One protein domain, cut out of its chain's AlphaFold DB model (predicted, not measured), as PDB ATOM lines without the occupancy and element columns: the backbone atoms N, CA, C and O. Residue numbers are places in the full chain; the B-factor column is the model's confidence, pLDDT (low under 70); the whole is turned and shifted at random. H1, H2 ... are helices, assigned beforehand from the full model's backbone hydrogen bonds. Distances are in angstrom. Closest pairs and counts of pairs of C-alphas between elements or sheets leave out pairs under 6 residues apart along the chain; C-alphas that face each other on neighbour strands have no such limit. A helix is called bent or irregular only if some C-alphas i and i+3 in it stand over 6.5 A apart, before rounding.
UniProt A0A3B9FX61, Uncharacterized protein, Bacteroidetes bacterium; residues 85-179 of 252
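Overview. This is residues 85 to 179 of the 252 residues of an uncharacterized protein of Bacteroidetes bacterium (UniProt A0A3B9FX61). A rounded, compact cluster of mostly short helices joined by loops: the short helix H5 lies near the middle, with H1, H3, H6 and the first residues of H2 gathered about it. H2, the longest helix, runs from this middle out to H7, where its last residue, Tyr 112, meets H7 at Ala 174, about perpendicular to it, while H4 lies toward one end of the longest axis and H6 and H7 toward the other. The printed part has 95 residues with seven named helices, H1 to H7 in order along the chain, and no named strand; 48 of the 95 residues are in helices, and the class is all helix. The radius of gyration of the C-alphas is 12.6 A, and the C-alphas span 33 by 28 by 26 A.

Along the chain. H1 is residues 85 to 89, 6.5 A long, with C-alpha 85 at (152.497, 167.436, 120.048). H2 is residues 100 to 112, 17.8 A long, from C-alpha 100 at (143.794, 160.818, 123.340). H3 is residues 126 to 129, 4.8 A, and H4 residues 140 to 144, 6.1 A. H5 is residues 151 to 154; it is neither bent nor irregular, but only just: C-alphas 151 and 154 are 6.2 A apart. H6 is residues 157 to 165, 12.1 A. H7 is residues 170 to 177, 10.6 A, with C-alpha 177 at (143.769, 177.953, 116.424).

Arrangement. H1 is close to H5 but not clearly touching, the closest C-alphas being those of Val 89 and Pro 151 at 6.8 A. H2 and H5 are close but not clearly touching, with Leu 101 and Pro 151 closest, C-alphas 6.5 A apart. H2 touches H7, about perpendicular at 88 degrees, with the C-alphas of Tyr 112 and Ala 174 closest at 7.1 A. H3 is close to H5 but not clearly touching, the closest C-alphas being those of Tyr 126 and Ile 154 at 6.2 A. H4 and H2 are near each other, with 5 pairs of C-alphas within 10 A. H6 is close to H7 but not clearly touching, with a steep tilt of 40 degrees, the same way; the C-alphas of Phe 163 and Arg 172 are closest at 6.5 A. Among the pairs that are apart are H1 and H7, and H4 and H6. In H1, H2, H4, H6 and H7 every O i to N i+4 pair is within hydrogen-bond range; H3 and H5 are too short for such a pair, and each has its one O i to N i+3 pair within range.

Size, cuts and confidence. The two C-alphas farthest apart are those of Gln 137 and Asn 165, 35.9 A. The printed part has no cut. The link from H2 to H3, residues 113 to 125, is long. The mean pLDDT of the printed part is 97.5, and no printed residue is under 70.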
ATOM      1  N   GLN A  85     153.397 168.487 119.560       98.56
ATOM      2  CA  GLN A  85     152.497 167.436 120.048       98.56
ATOM      3  C   GLN A  85     151.934 166.589 118.903       98.56
ATOM      4  O   GLN A  85     151.852 165.365 119.018       98.56
ATOM      5  N   THR A  86     151.566 167.227 117.792       98.25
ATOM      6  CA  THR A  86     151.081 166.525 116.602       98.25
ATOM      7  C   THR A  86     152.142 165.570 116.064       98.25
ATOM      8  O   THR A  86     151.807 164.422 115.774       98.25
ATOM      9  N   GLU A  87     153.411 165.986 115.981       98.00
ATOM     10  CA  GLU A  87     154.517 165.132 115.512       98.00
ATOM     11  C   GLU A  87     154.641 163.828 116.313       98.00
ATOM     12  O   GLU A  87     154.851 162.764 115.726       98.00
ATOM     13  N   LEU A  88     154.459 163.892 117.638       97.62
ATOM     14  CA  LEU A  88     154.448 162.714 118.506       97.62
ATOM     15  C   LEU A  88     153.272 161.783 118.171       97.62
ATOM     16  O   LEU A  88     153.468 160.591 117.926       97.62
ATOM     17  N   VAL A  89     152.055 162.331 118.137       96.81
ATOM     18  CA  VAL A  89     150.806 161.557 118.003       96.81
ATOM     19  C   VAL A  89     150.663 160.912 116.620       96.81
ATOM     20  O   VAL A  89     150.093 159.826 116.502       96.81
ATOM     21  N   VAL A  90     151.193 161.545 115.566       96.62
ATOM     22  CA  VAL A  90     151.156 161.016 114.189       96.62
ATOM     23  C   VAL A  90     152.433 160.275 113.780       96.62
ATOM     24  O   VAL A  90     152.627 159.964 112.597       96.62
ATOM     25  N   SER A  91     153.301 159.943 114.733       97.38
ATOM     26  CA  SER A  91     154.447 159.065 114.484       97.38
ATOM     27  C   SER A  91     154.008 157.631 114.132       97.38
ATOM     28  O   SER A  91     152.833 157.275 114.220       97.38
ATOM     29  N   ASP A  92     154.938 156.812 113.635       97.56
ATOM     30  CA  ASP A  92     154.716 155.370 113.405       97.56
ATOM     31  C   ASP A  92     155.013 154.523 114.658       97.56
ATOM     32  O   ASP A  92     155.056 153.295 114.583       97.56
ATOM     33  N   GLU A  93     155.243 155.168 115.804       97.56
ATOM     34  CA  GLU A  93     155.611 154.500 117.048       97.56
ATOM     35  C   GLU A  93     154.378 154.208 117.918       97.56
ATOM     36  O   GLU A  93     153.396 154.960 117.883       97.56
ATOM     37  N   PRO A  94     154.412 153.133 118.727       97.44
ATOM     38  CA  PRO A  94     153.409 152.902 119.755       97.44
ATOM     39  C   PRO A  94     153.290 154.088 120.711       97.44
ATOM     40  O   PRO A  94     154.295 154.620 121.188       97.44
ATOM     41  N   TYR A  95     152.059 154.448 121.048       97.19
ATOM     42  CA  TYR A  95     151.749 155.509 121.998       97.19
ATOM     43  C   TYR A  95     151.056 154.897 123.215       97.19
ATOM     44  O   TYR A  95     150.169 154.065 123.060       97.19
ATOM     45  N   SER A  96     151.458 155.262 124.434       95.50
ATOM     46  CA  SER A  96     151.001 154.562 125.648       95.50
ATOM     47  C   SER A  96     149.555 154.869 126.059       95.50
ATOM     48  O   SER A  96     149.020 154.159 126.907       95.50
ATOM     49  N   ALA A  97     148.924 155.883 125.458       97.19
ATOM     50  CA  ALA A  97     147.525 156.255 125.689       97.19
ATOM     51  C   ALA A  97     146.816 156.642 124.370       97.19
ATOM     52  O   ALA A  97     146.503 157.820 124.153       97.19
ATOM     53  N   PRO A  98     146.606 155.691 123.436       97.88
ATOM     54  CA  PRO A  98     146.089 155.978 122.098       97.88
ATOM     55  C   PRO A  98     144.714 156.662 122.087       97.88
ATOM     56  O   PRO A  98     144.438 157.405 121.141       97.88
ATOM     57  N   TYR A  99     143.894 156.517 123.138       97.81
ATOM     58  CA  TYR A  99     142.577 157.155 123.253       97.81
ATOM     59  C   TYR A  99     142.588 158.690 123.161       97.81
ATOM     60  O   TYR A  99     141.561 159.277 122.810       97.81
ATOM     61  N   TYR A 100     143.717 159.357 123.435       98.00
ATOM     62  CA  TYR A 100     143.794 160.818 123.340       98.00
ATOM     63  C   TYR A 100     143.537 161.339 121.922       98.00
ATOM     64  O   TYR A 100     142.930 162.399 121.769       98.00
ATOM     65  N   LEU A 101     143.946 160.599 120.887       98.50
ATOM     66  CA  LEU A 101     143.724 161.011 119.501       98.50
ATOM     67  C   LEU A 101     142.223 161.101 119.158       98.50
ATOM     68  O   LEU A 101     141.781 162.184 118.777       98.50
ATOM     69  N   PRO A 102     141.405 160.035 119.298       98.25
ATOM     70  CA  PRO A 102     139.975 160.143 119.037       98.25
ATOM     71  C   PRO A 102     139.276 161.118 119.988       98.25
ATOM     72  O   PRO A 102     138.348 161.790 119.545       98.25
ATOM     73  N   TYR A 103     139.742 161.278 121.234       98.25
ATOM     74  CA  TYR A 103     139.182 162.295 122.128       98.25
ATOM     75  C   TYR A 103     139.308 163.703 121.531       98.25
ATOM     76  O   TYR A 103     138.316 164.421 121.411       98.25
ATOM     77  N   LEU A 104     140.520 164.064 121.100       98.44
ATOM     78  CA  LEU A 104     140.810 165.346 120.466       98.44
ATOM     79  C   LEU A 104     140.016 165.513 119.168       98.44
ATOM     80  O   LEU A 104     139.380 166.543 118.965       98.44
ATOM     81  N   MET A 105     139.998 164.486 118.312       98.50
ATOM     82  CA  MET A 105     139.282 164.543 117.037       98.50
ATOM     83  C   MET A 105     137.777 164.756 117.228       98.50
ATOM     84  O   MET A 105     137.178 165.543 116.499       98.50
ATOM     85  N   PHE A 106     137.162 164.080 118.202       98.31
ATOM     86  CA  PHE A 106     135.735 164.223 118.491       98.31
ATOM     87  C   PHE A 106     135.417 165.587 119.095       98.31
ATOM     88  O   PHE A 106     134.497 166.249 118.620       98.31
ATOM     89  N   ALA A 107     136.213 166.034 120.071       97.56
ATOM     90  CA  ALA A 107     136.066 167.353 120.677       97.56
ATOM     91  C   ALA A 107     136.175 168.464 119.626       97.56
ATOM     92  O   ALA A 107     135.342 169.363 119.573       97.56
ATOM     93  N   TYR A 108     137.170 168.378 118.744       98.31
ATOM     94  CA  TYR A 108     137.381 169.393 117.722       98.31
ATOM     95  C   TYR A 108     136.299 169.336 116.651       98.31
ATOM     96  O   TYR A 108     135.853 170.385 116.201       98.31
ATOM     97  N   ASN A 109     135.831 168.148 116.256       97.75
ATOM     98  CA  ASN A 109     134.721 168.059 115.309       97.75
ATOM     99  C   ASN A 109     133.440 168.692 115.869       97.75
ATOM    100  O   ASN A 109     132.735 169.360 115.125       97.75
ATOM    101  N   GLU A 110     133.168 168.530 117.169       95.69
ATOM    102  CA  GLU A 110     132.024 169.166 117.838       95.69
ATOM    103  C   GLU A 110     132.166 170.692 117.929       95.69
ATOM    104  O   GLU A 110     131.193 171.413 117.719       95.69
ATOM    105  N   VAL A 111     133.372 171.200 118.202       97.38
ATOM    106  CA  VAL A 111     133.626 172.646 118.330       97.38
ATOM    107  C   VAL A 111     133.668 173.358 116.974       97.38
ATOM    108  O   VAL A 111     133.132 174.459 116.843       97.38
ATOM    109  N   TYR A 112     134.317 172.754 115.977       97.62
ATOM    110  CA  TYR A 112     134.630 173.383 114.689       97.62
ATOM    111  C   TYR A 112     133.710 172.952 113.538       97.62
ATOM    112  O   TYR A 112     133.852 173.497 112.445       97.62
ATOM    113  N   ASP A 113     132.788 172.008 113.764       96.12
ATOM    114  CA  ASP A 113     131.802 171.531 112.777       96.12
ATOM    115  C   ASP A 113     132.457 171.107 111.443       96.12
ATOM    116  O   ASP A 113     132.145 171.614 110.366       96.12
ATOM    117  N   MET A 114     133.467 170.230 111.527       96.19
ATOM    118  CA  MET A 114     134.349 169.917 110.389       96.19
ATOM    119  C   MET A 114     133.808 168.814 109.470       96.19
ATOM    120  O   MET A 114     133.994 168.881 108.254       96.19
ATOM    121  N   TYR A 115     133.188 167.787 110.045       96.75
ATOM    122  CA  TYR A 115     132.673 166.603 109.361       96.75
ATOM    123  C   TYR A 115     131.311 166.197 109.931       96.75
ATOM    124  O   TYR A 115     131.087 166.268 111.142       96.75
ATOM    125  N   ASP A 116     130.436 165.683 109.065       96.75
ATOM    126  CA  ASP A 116     129.070 165.292 109.430       96.75
ATOM    127  C   ASP A 116     129.024 163.953 110.189       96.75
ATOM    128  O   ASP A 116     128.160 163.742 111.044       96.75
ATOM    129  N   GLN A 117     129.909 163.006 109.851       97.31
ATOM    130  CA  GLN A 117     129.891 161.646 110.396       97.31
ATOM    131  C   GLN A 117     131.288 161.174 110.803       97.31
ATOM    132  O   GLN A 117     132.281 161.451 110.139       97.31
ATOM    133  N   TYR A 118     131.366 160.340 111.846       97.88
ATOM    134  CA  TYR A 118     132.633 159.728 112.268       97.88
ATOM    135  C   TYR A 118     133.303 158.907 111.157       97.88
ATOM    136  O   TYR A 118     134.527 158.878 111.059       97.88
ATOM    137  N   SER A 119     132.514 158.289 110.272       98.19
ATOM    138  CA  SER A 119     133.013 157.547 109.110       98.19
ATOM    139  C   SER A 119     133.665 158.425 108.038       98.19
ATOM    140  O   SER A 119     134.277 157.881 107.118       98.19
ATOM    141  N   ASP A 120     133.538 159.752 108.121       98.19
ATOM    142  CA  ASP A 120     134.184 160.679 107.185       98.19
ATOM    143  C   ASP A 120     135.674 160.858 107.502       98.19
ATOM    144  O   ASP A 120     136.454 161.154 106.600       98.19
ATOM    145  N   PHE A 121     136.097 160.604 108.749       98.19
ATOM    146  CA  PHE A 121     137.488 160.779 109.187       98.19
ATOM    147  C   PHE A 121     138.103 159.568 109.907       98.19
ATOM    148  O   PHE A 121     139.328 159.431 109.919       98.19
ATOM    149  N   LEU A 122     137.297 158.639 110.427       98.62
ATOM    150  CA  LEU A 122     137.759 157.367 110.992       98.62
ATOM    151  C   LEU A 122     137.538 156.195 110.028       98.62
ATOM    152  O   LEU A 122     136.544 156.133 109.302       98.62
ATOM    153  N   LYS A 123     138.476 155.244 110.013       98.06
ATOM    154  CA  LYS A 123     138.349 154.000 109.240       98.06
ATOM    155  C   LYS A 123     137.512 152.972 110.010       98.06
ATOM    156  O   LYS A 123     137.563 152.915 111.236       98.06
ATOM    157  N   ALA A 124     136.822 152.082 109.299       97.69
ATOM    158  CA  ALA A 124     136.166 150.940 109.933       97.69
ATOM    159  C   ALA A 124     137.193 149.994 110.600       97.69
ATOM    160  O   ALA A 124     138.258 149.753 110.019       97.69
ATOM    161  N   PRO A 125     136.892 149.412 111.779       97.75
ATOM    162  CA  PRO A 125     135.637 149.533 112.534       97.75
ATOM    163  C   PRO A 125     135.602 150.700 113.545       97.75
ATOM    164  O   PRO A 125     134.651 150.802 114.314       97.75
ATOM    165  N   TYR A 126     136.633 151.546 113.600       98.62
ATOM    166  CA  TYR A 126     136.808 152.563 114.646       98.62
ATOM    167  C   TYR A 126     135.749 153.670 114.612       98.62
ATOM    168  O   TYR A 126     135.352 154.162 115.663       98.62
ATOM    169  N   ASP A 127     135.247 154.001 113.425       98.38
ATOM    170  CA  ASP A 127     134.133 154.929 113.189       98.38
ATOM    171  C   ASP A 127     132.841 154.567 113.939       98.38
ATOM    172  O   ASP A 127     132.061 155.447 114.291       98.38
ATOM    173  N   THR A 128     132.618 153.280 114.200       98.06
ATOM    174  CA  THR A 128     131.445 152.776 114.934       98.06
ATOM    175  C   THR A 128     131.784 152.292 116.337       98.06
ATOM    176  O   THR A 128     130.942 152.359 117.231       98.06
ATOM    177  N   LEU A 129     133.011 151.809 116.535       97.94
ATOM    178  CA  LEU A 129     133.465 151.239 117.797       97.94
ATOM    179  C   LEU A 129     133.806 152.309 118.836       97.94
ATOM    180  O   LEU A 129     133.495 152.119 120.007       97.94
ATOM    181  N   LEU A 130     134.434 153.416 118.419       98.31
ATOM    182  CA  LEU A 130     134.934 154.439 119.338       98.31
ATOM    183  C   LEU A 130     133.849 155.388 119.859       98.31
ATOM    184  O   LEU A 130     133.802 155.558 121.074       98.31
ATOM    185  N   PRO A 131     132.963 155.993 119.036       97.31
ATOM    186  CA  PRO A 131     132.064 157.042 119.527       97.31
ATOM    187  C   PRO A 131     131.213 156.670 120.754       97.31
ATOM    188  O   PRO A 131     131.130 157.487 121.669       97.31
ATOM    189  N   PRO A 132     130.637 155.452 120.861       96.81
ATOM    190  CA  PRO A 132     129.867 155.061 122.044       96.81
ATOM    191  C   PRO A 132     130.676 154.989 123.349       96.81
ATOM    192  O   PRO A 132     130.073 154.949 124.417       96.81
ATOM    193  N   LEU A 133     132.010 154.941 123.274       97.31
ATOM    194  CA  LEU A 133     132.896 154.875 124.439       97.31
ATOM    195  C   LEU A 133     133.239 156.265 125.002       97.31
ATOM    196  O   LEU A 133     133.708 156.369 126.128       97.31
ATOM    197  N   PHE A 134     132.977 157.346 124.261       95.94
ATOM    198  CA  PHE A 134     133.214 158.728 124.707       95.94
ATOM    199  C   PHE A 134     131.985 159.321 125.412       95.94
ATOM    200  O   PHE A 134     131.581 160.453 125.163       95.94
ATOM    201  N   ASP A 135     131.378 158.542 126.309       93.19
ATOM    202  CA  ASP A 135     130.176 158.906 127.073       93.19
ATOM    203  C   ASP A 135     130.484 159.491 128.466       93.19
ATOM    204  O   ASP A 135     129.575 159.778 129.247       93.19
ATOM    205  N   GLY A 136     131.771 159.637 128.794       90.94
ATOM    206  CA  GLY A 136     132.249 160.080 130.103       90.94
ATOM    207  C   GLY A 136     132.175 159.014 131.203       90.94
ATOM    208  O   GLY A 136     132.453 159.332 132.360       90.94
ATOM    209  N   GLN A 137     131.807 157.771 130.875       93.00
ATOM    210  CA  GLN A 137     131.712 156.657 131.826       93.00
ATOM    211  C   GLN A 137     132.765 155.569 131.590       93.00
ATOM    212  O   GLN A 137     133.078 154.842 132.533       93.00
ATOM    213  N   HIS A 138     133.324 155.464 130.381       95.75
ATOM    214  CA  HIS A 138     134.415 154.535 130.079       95.75
ATOM    215  C   HIS A 138     135.780 155.153 130.397       95.75
ATOM    216  O   HIS A 138     136.048 156.318 130.092       95.75
ATOM    217  N   ALA A 139     136.664 154.365 131.005       95.31
ATOM    218  CA  ALA A 139     138.033 154.776 131.293       95.31
ATOM    219  C   ALA A 139     138.925 154.701 130.041       95.31
ATOM    220  O   ALA A 139     138.703 153.876 129.156       95.31
ATOM    221  N   GLY A 140     140.005 155.492 130.012       94.81
ATOM    222  CA  GLY A 140     140.967 155.507 128.897       94.81
ATOM    223  C   GLY A 140     141.488 154.115 128.526       94.81
ATOM    224  O   GLY A 140     141.441 153.740 127.365       94.81
ATOM    225  N   GLY A 141     141.834 153.285 129.517       96.88
ATOM    226  CA  GLY A 141     142.296 151.914 129.267       96.88
ATOM    227  C   GLY A 141     141.250 150.980 128.635       96.88
ATOM    228  O   GLY A 141     141.620 150.017 127.966       96.88
ATOM    229  N   GLU A 142     139.950 151.245 128.819       97.12
ATOM    230  CA  GLU A 142     138.886 150.503 128.121       97.12
ATOM    231  C   GLU A 142     138.828 150.894 126.639       97.12
ATOM    232  O   GLU A 142     138.632 150.030 125.783       97.12
ATOM    233  N   ILE A 143     139.052 152.177 126.337       98.00
ATOM    234  CA  ILE A 143     139.124 152.703 124.969       98.00
ATOM    235  C   ILE A 143     140.410 152.223 124.284       98.00
ATOM    236  O   ILE A 143     140.361 151.729 123.159       98.00
ATOM    237  N   ASP A 144     141.549 152.273 124.975       98.00
ATOM    238  CA  ASP A 144     142.834 151.790 124.458       98.00
ATOM    239  C   ASP A 144     142.765 150.307 124.073       98.00
ATOM    240  O   ASP A 144     143.302 149.902 123.045       98.00
ATOM    241  N   GLY A 145     142.025 149.496 124.838       97.69
ATOM    242  CA  GLY A 145     141.841 148.068 124.566       97.69
ATOM    243  C   GLY A 145     141.149 147.741 123.236       97.69
ATOM    244  O   GLY A 145     141.196 146.589 122.799       97.69
ATOM    245  N   VAL A 146     140.510 148.722 122.588       97.06
ATOM    246  CA  VAL A 146     139.909 148.573 121.254       97.06
ATOM    247  C   VAL A 146     140.679 149.302 120.150       97.06
ATOM    248  O   VAL A 146     140.269 149.247 118.988       97.06
ATOM    249  N   MET A 147     141.782 149.973 120.487       97.94
ATOM    250  CA  MET A 147     142.611 150.753 119.570       97.94
ATOM    251  C   MET A 147     143.870 149.989 119.130       97.94
ATOM    252  O   MET A 147     144.309 149.062 119.808       97.94
ATOM    253  N   PRO A 148     144.452 150.335 117.967       97.94
ATOM    254  CA  PRO A 148     145.807 149.915 117.639       97.94
ATOM    255  C   PRO A 148     146.815 150.667 118.519       97.94
ATOM    256  O   PRO A 148     146.561 151.803 118.920       97.94
ATOM    257  N   ASP A 149     147.985 150.066 118.744       97.25
ATOM    258  CA  ASP A 149     149.066 150.685 119.527       97.25
ATOM    259  C   ASP A 149     149.572 151.998 118.893       97.25
ATOM    260  O   ASP A 149     150.050 152.884 119.597       97.25
ATOM    261  N   VAL A 150     149.462 152.128 117.563       98.44
ATOM    262  CA  VAL A 150     149.812 153.334 116.797       98.44
ATOM    263  C   VAL A 150     148.529 154.138 116.520       98.44
ATOM    264  O   VAL A 150     147.742 153.741 115.654       98.44
ATOM    265  N   PRO A 151     148.287 155.280 117.198       97.75
ATOM    266  CA  PRO A 151     146.977 155.937 117.199       97.75
ATOM    267  C   PRO A 151     146.494 156.348 115.810       97.75
ATOM    268  O   PRO A 151     145.343 156.090 115.463       97.75
ATOM    269  N   LYS A 152     147.367 156.942 114.979       98.19
ATOM    270  CA  LYS A 152     146.992 157.462 113.649       98.19
ATOM    271  C   LYS A 152     146.419 156.403 112.718       98.19
ATOM    272  O   LYS A 152     145.763 156.744 111.736       98.19
ATOM    273  N   GLU A 153     146.648 155.123 113.011       98.50
ATOM    274  CA  GLU A 153     146.072 154.050 112.227       98.50
ATOM    275  C   GLU A 153     144.545 154.099 112.232       98.50
ATOM    276  O   GLU A 153     143.969 153.632 111.263       98.50
ATOM    277  N   ILE A 154     143.864 154.670 113.232       98.56
ATOM    278  CA  ILE A 154     142.392 154.772 113.206       98.56
ATOM    279  C   ILE A 154     141.863 155.744 112.140       98.56
ATOM    280  O   ILE A 154     140.681 155.688 111.797       98.56
ATOM    281  N   ILE A 155     142.711 156.638 111.629       98.69
ATOM    282  CA  ILE A 155     142.332 157.694 110.688       98.69
ATOM    283  C   ILE A 155     142.215 157.095 109.284       98.69
ATOM    284  O   ILE A 155     142.973 156.201 108.889       98.69
ATOM    285  N   ARG A 156     141.258 157.584 108.493       98.56
ATOM    286  CA  ARG A 156     141.179 157.219 107.072       98.56
ATOM    287  C   ARG A 156     142.447 157.663 106.333       98.56
ATOM    288  O   ARG A 156     142.861 158.808 106.512       98.56
ATOM    289  N   PRO A 157     143.044 156.820 105.470       98.12
ATOM    290  CA  PRO A 157     144.292 157.163 104.789       98.12
ATOM    291  C   PRO A 157     144.247 158.489 104.023       98.12
ATOM    292  O   PRO A 157     145.210 159.241 104.065       98.12
ATOM    293  N   GLU A 158     143.130 158.803 103.366       98.06
ATOM    294  CA  GLU A 158     142.939 160.058 102.635       98.06
ATOM    295  C   GLU A 158     142.852 161.290 103.548       98.06
ATOM    296  O   GLU A 158     143.326 162.357 103.170       98.06
ATOM    297  N   VAL A 159     142.295 161.145 104.753       98.31
ATOM    298  CA  VAL A 159     142.210 162.233 105.741       98.31
ATOM    299  C   VAL A 159     143.573 162.450 106.389       98.31
ATOM    300  O   VAL A 159     143.978 163.593 106.577       98.31
ATOM    301  N   LEU A 160     144.305 161.371 106.680       98.38
ATOM    302  CA  LEU A 160     145.674 161.456 107.186       98.38
ATOM    303  C   LEU A 160     146.624 162.066 106.144       98.38
ATOM    304  O   LEU A 160     147.432 162.921 106.489       98.38
ATOM    305  N   ASP A 161     146.522 161.670 104.874       98.44
ATOM    306  CA  ASP A 161     147.336 162.239 103.792       98.44
ATOM    307  C   ASP A 161     147.061 163.737 103.593       98.44
ATOM    308  O   ASP A 161     148.003 164.528 103.512       98.44
ATOM    309  N   ASP A 162     145.786 164.143 103.590       98.44
ATOM    310  CA  ASP A 162     145.408 165.559 103.534       98.44
ATOM    311  C   ASP A 162     145.917 166.316 104.769       98.44
ATOM    312  O   ASP A 162     146.548 167.361 104.634       98.44
ATOM    313  N   PHE A 163     145.760 165.757 105.972       98.25
ATOM    314  CA  PHE A 163     146.289 166.347 107.203       98.25
ATOM    315  C   PHE A 163     147.806 166.567 107.154       98.25
ATOM    316  O   PHE A 163     148.291 167.586 107.637       98.25
ATOM    317  N   LEU A 164     148.577 165.647 106.575       96.81
ATOM    318  CA  LEU A 164     150.037 165.770 106.519       96.81
ATOM    319  C   LEU A 164     150.514 166.747 105.437       96.81
ATOM    320  O   LEU A 164     151.545 167.397 105.617       96.81
ATOM    321  N   ASN A 165     149.777 166.872 104.329       97.81
ATOM    322  CA  ASN A 165     150.256 167.563 103.128       97.81
ATOM    323  C   ASN A 165     149.506 168.860 102.780       97.81
ATOM    324  O   ASN A 165     149.982 169.625 101.938       97.81
ATOM    325  N   ASN A 166     148.363 169.143 103.406       97.50
ATOM    326  CA  ASN A 166     147.526 170.301 103.106       97.50
ATOM    327  C   ASN A 166     147.394 171.224 104.324       97.50
ATOM    328  O   ASN A 166     146.706 170.918 105.295       97.50
ATOM    329  N   SER A 167     147.988 172.419 104.255       95.00
ATOM    330  CA  SER A 167     147.865 173.426 105.321       95.00
ATOM    331  C   SER A 167     146.441 173.953 105.522       95.00
ATOM    332  O   SER A 167     146.174 174.574 106.544       95.00
ATOM    333  N   SER A 168     145.538 173.724 104.564       96.88
ATOM    334  CA  SER A 168     144.119 174.086 104.661       96.88
ATOM    335  C   SER A 168     143.234 172.944 105.176       96.88
ATOM    336  O   SER A 168     142.014 173.083 105.160       96.88
ATOM    337  N   ASN A 169     143.815 171.815 105.600       98.00
ATOM    338  CA  ASN A 169     143.063 170.740 106.239       98.00
ATOM    339  C   ASN A 169     142.342 171.274 107.498       98.00
ATOM    340  O   ASN A 169     142.960 171.996 108.287       98.00
ATOM    341  N   PRO A 170     141.062 170.923 107.720       97.56
ATOM    342  CA  PRO A 170     140.279 171.492 108.814       97.56
ATOM    343  C   PRO A 170     140.849 171.160 110.202       97.56
ATOM    344  O   PRO A 170     140.921 172.055 111.040       97.56
ATOM    345  N   PHE A 171     141.364 169.942 110.429       98.19
ATOM    346  CA  PHE A 171     142.025 169.604 111.695       98.19
ATOM    347  C   PHE A 171     143.313 170.405 111.894       98.19
ATOM    348  O   PHE A 171     143.574 170.847 113.006       98.19
ATOM    349  N   ARG A 172     144.106 170.652 110.841       97.50
ATOM    350  CA  ARG A 172     145.300 171.510 110.957       97.50
ATOM    351  C   ARG A 172     144.956 172.935 111.365       97.50
ATOM    352  O   ARG A 172     145.617 173.486 112.237       97.50
ATOM    353  N   ILE A 173     143.937 173.519 110.736       98.38
ATOM    354  CA  ILE A 173     143.472 174.869 111.071       98.38
ATOM    355  C   ILE A 173     142.989 174.904 112.521       98.38
ATOM    356  O   ILE A 173     143.385 175.794 113.267       98.38
ATOM    357  N   ALA A 174     142.183 173.922 112.929       98.62
ATOM    358  CA  ALA A 174     141.656 173.848 114.284       98.62
ATOM    359  C   ALA A 174     142.765 173.652 115.333       98.62
ATOM    360  O   ALA A 174     142.737 174.303 116.370       98.62
ATOM    361  N   LEU A 175     143.772 172.809 115.080       98.62
ATOM    362  CA  LEU A 175     144.920 172.660 115.988       98.62
ATOM    363  C   LEU A 175     145.723 173.957 116.091       98.62
ATOM    364  O   LEU A 175     146.037 174.378 117.196       98.62
ATOM    365  N   ALA A 176     145.992 174.625 114.967       98.50
ATOM    366  CA  ALA A 176     146.713 175.897 114.969       98.50
ATOM    367  C   ALA A 176     145.956 177.008 115.724       98.50
ATOM    368  O   ALA A 176     146.573 177.816 116.412       98.50
ATOM    369  N   ASP A 177     144.621 177.029 115.652       98.50
ATOM    370  CA  ASP A 177     143.769 177.953 116.424       98.50
ATOM    371  C   ASP A 177     143.877 177.735 117.949       98.50
ATOM    372  O   ASP A 177     143.587 178.632 118.745       98.50
ATOM    373  N   ASN A 178     144.348 176.558 118.367       98.81
ATOM    374  CA  ASN A 178     144.551 176.197 119.767       98.81
ATOM    375  C   ASN A 178     146.017 176.233 120.211       98.81
ATOM    376  O   ASN A 178     146.283 175.978 121.381       98.81
ATOM    377  N   ASP A 179     146.959 176.631 119.353       98.81
ATOM    378  CA  ASP A 179     148.326 176.888 119.803       98.81
ATOM    379  C   ASP A 179     148.360 178.059 120.799       98.81
ATOM    380  O   ASP A 179     147.689 179.095 120.661       98.81
TER     381      ASP A 179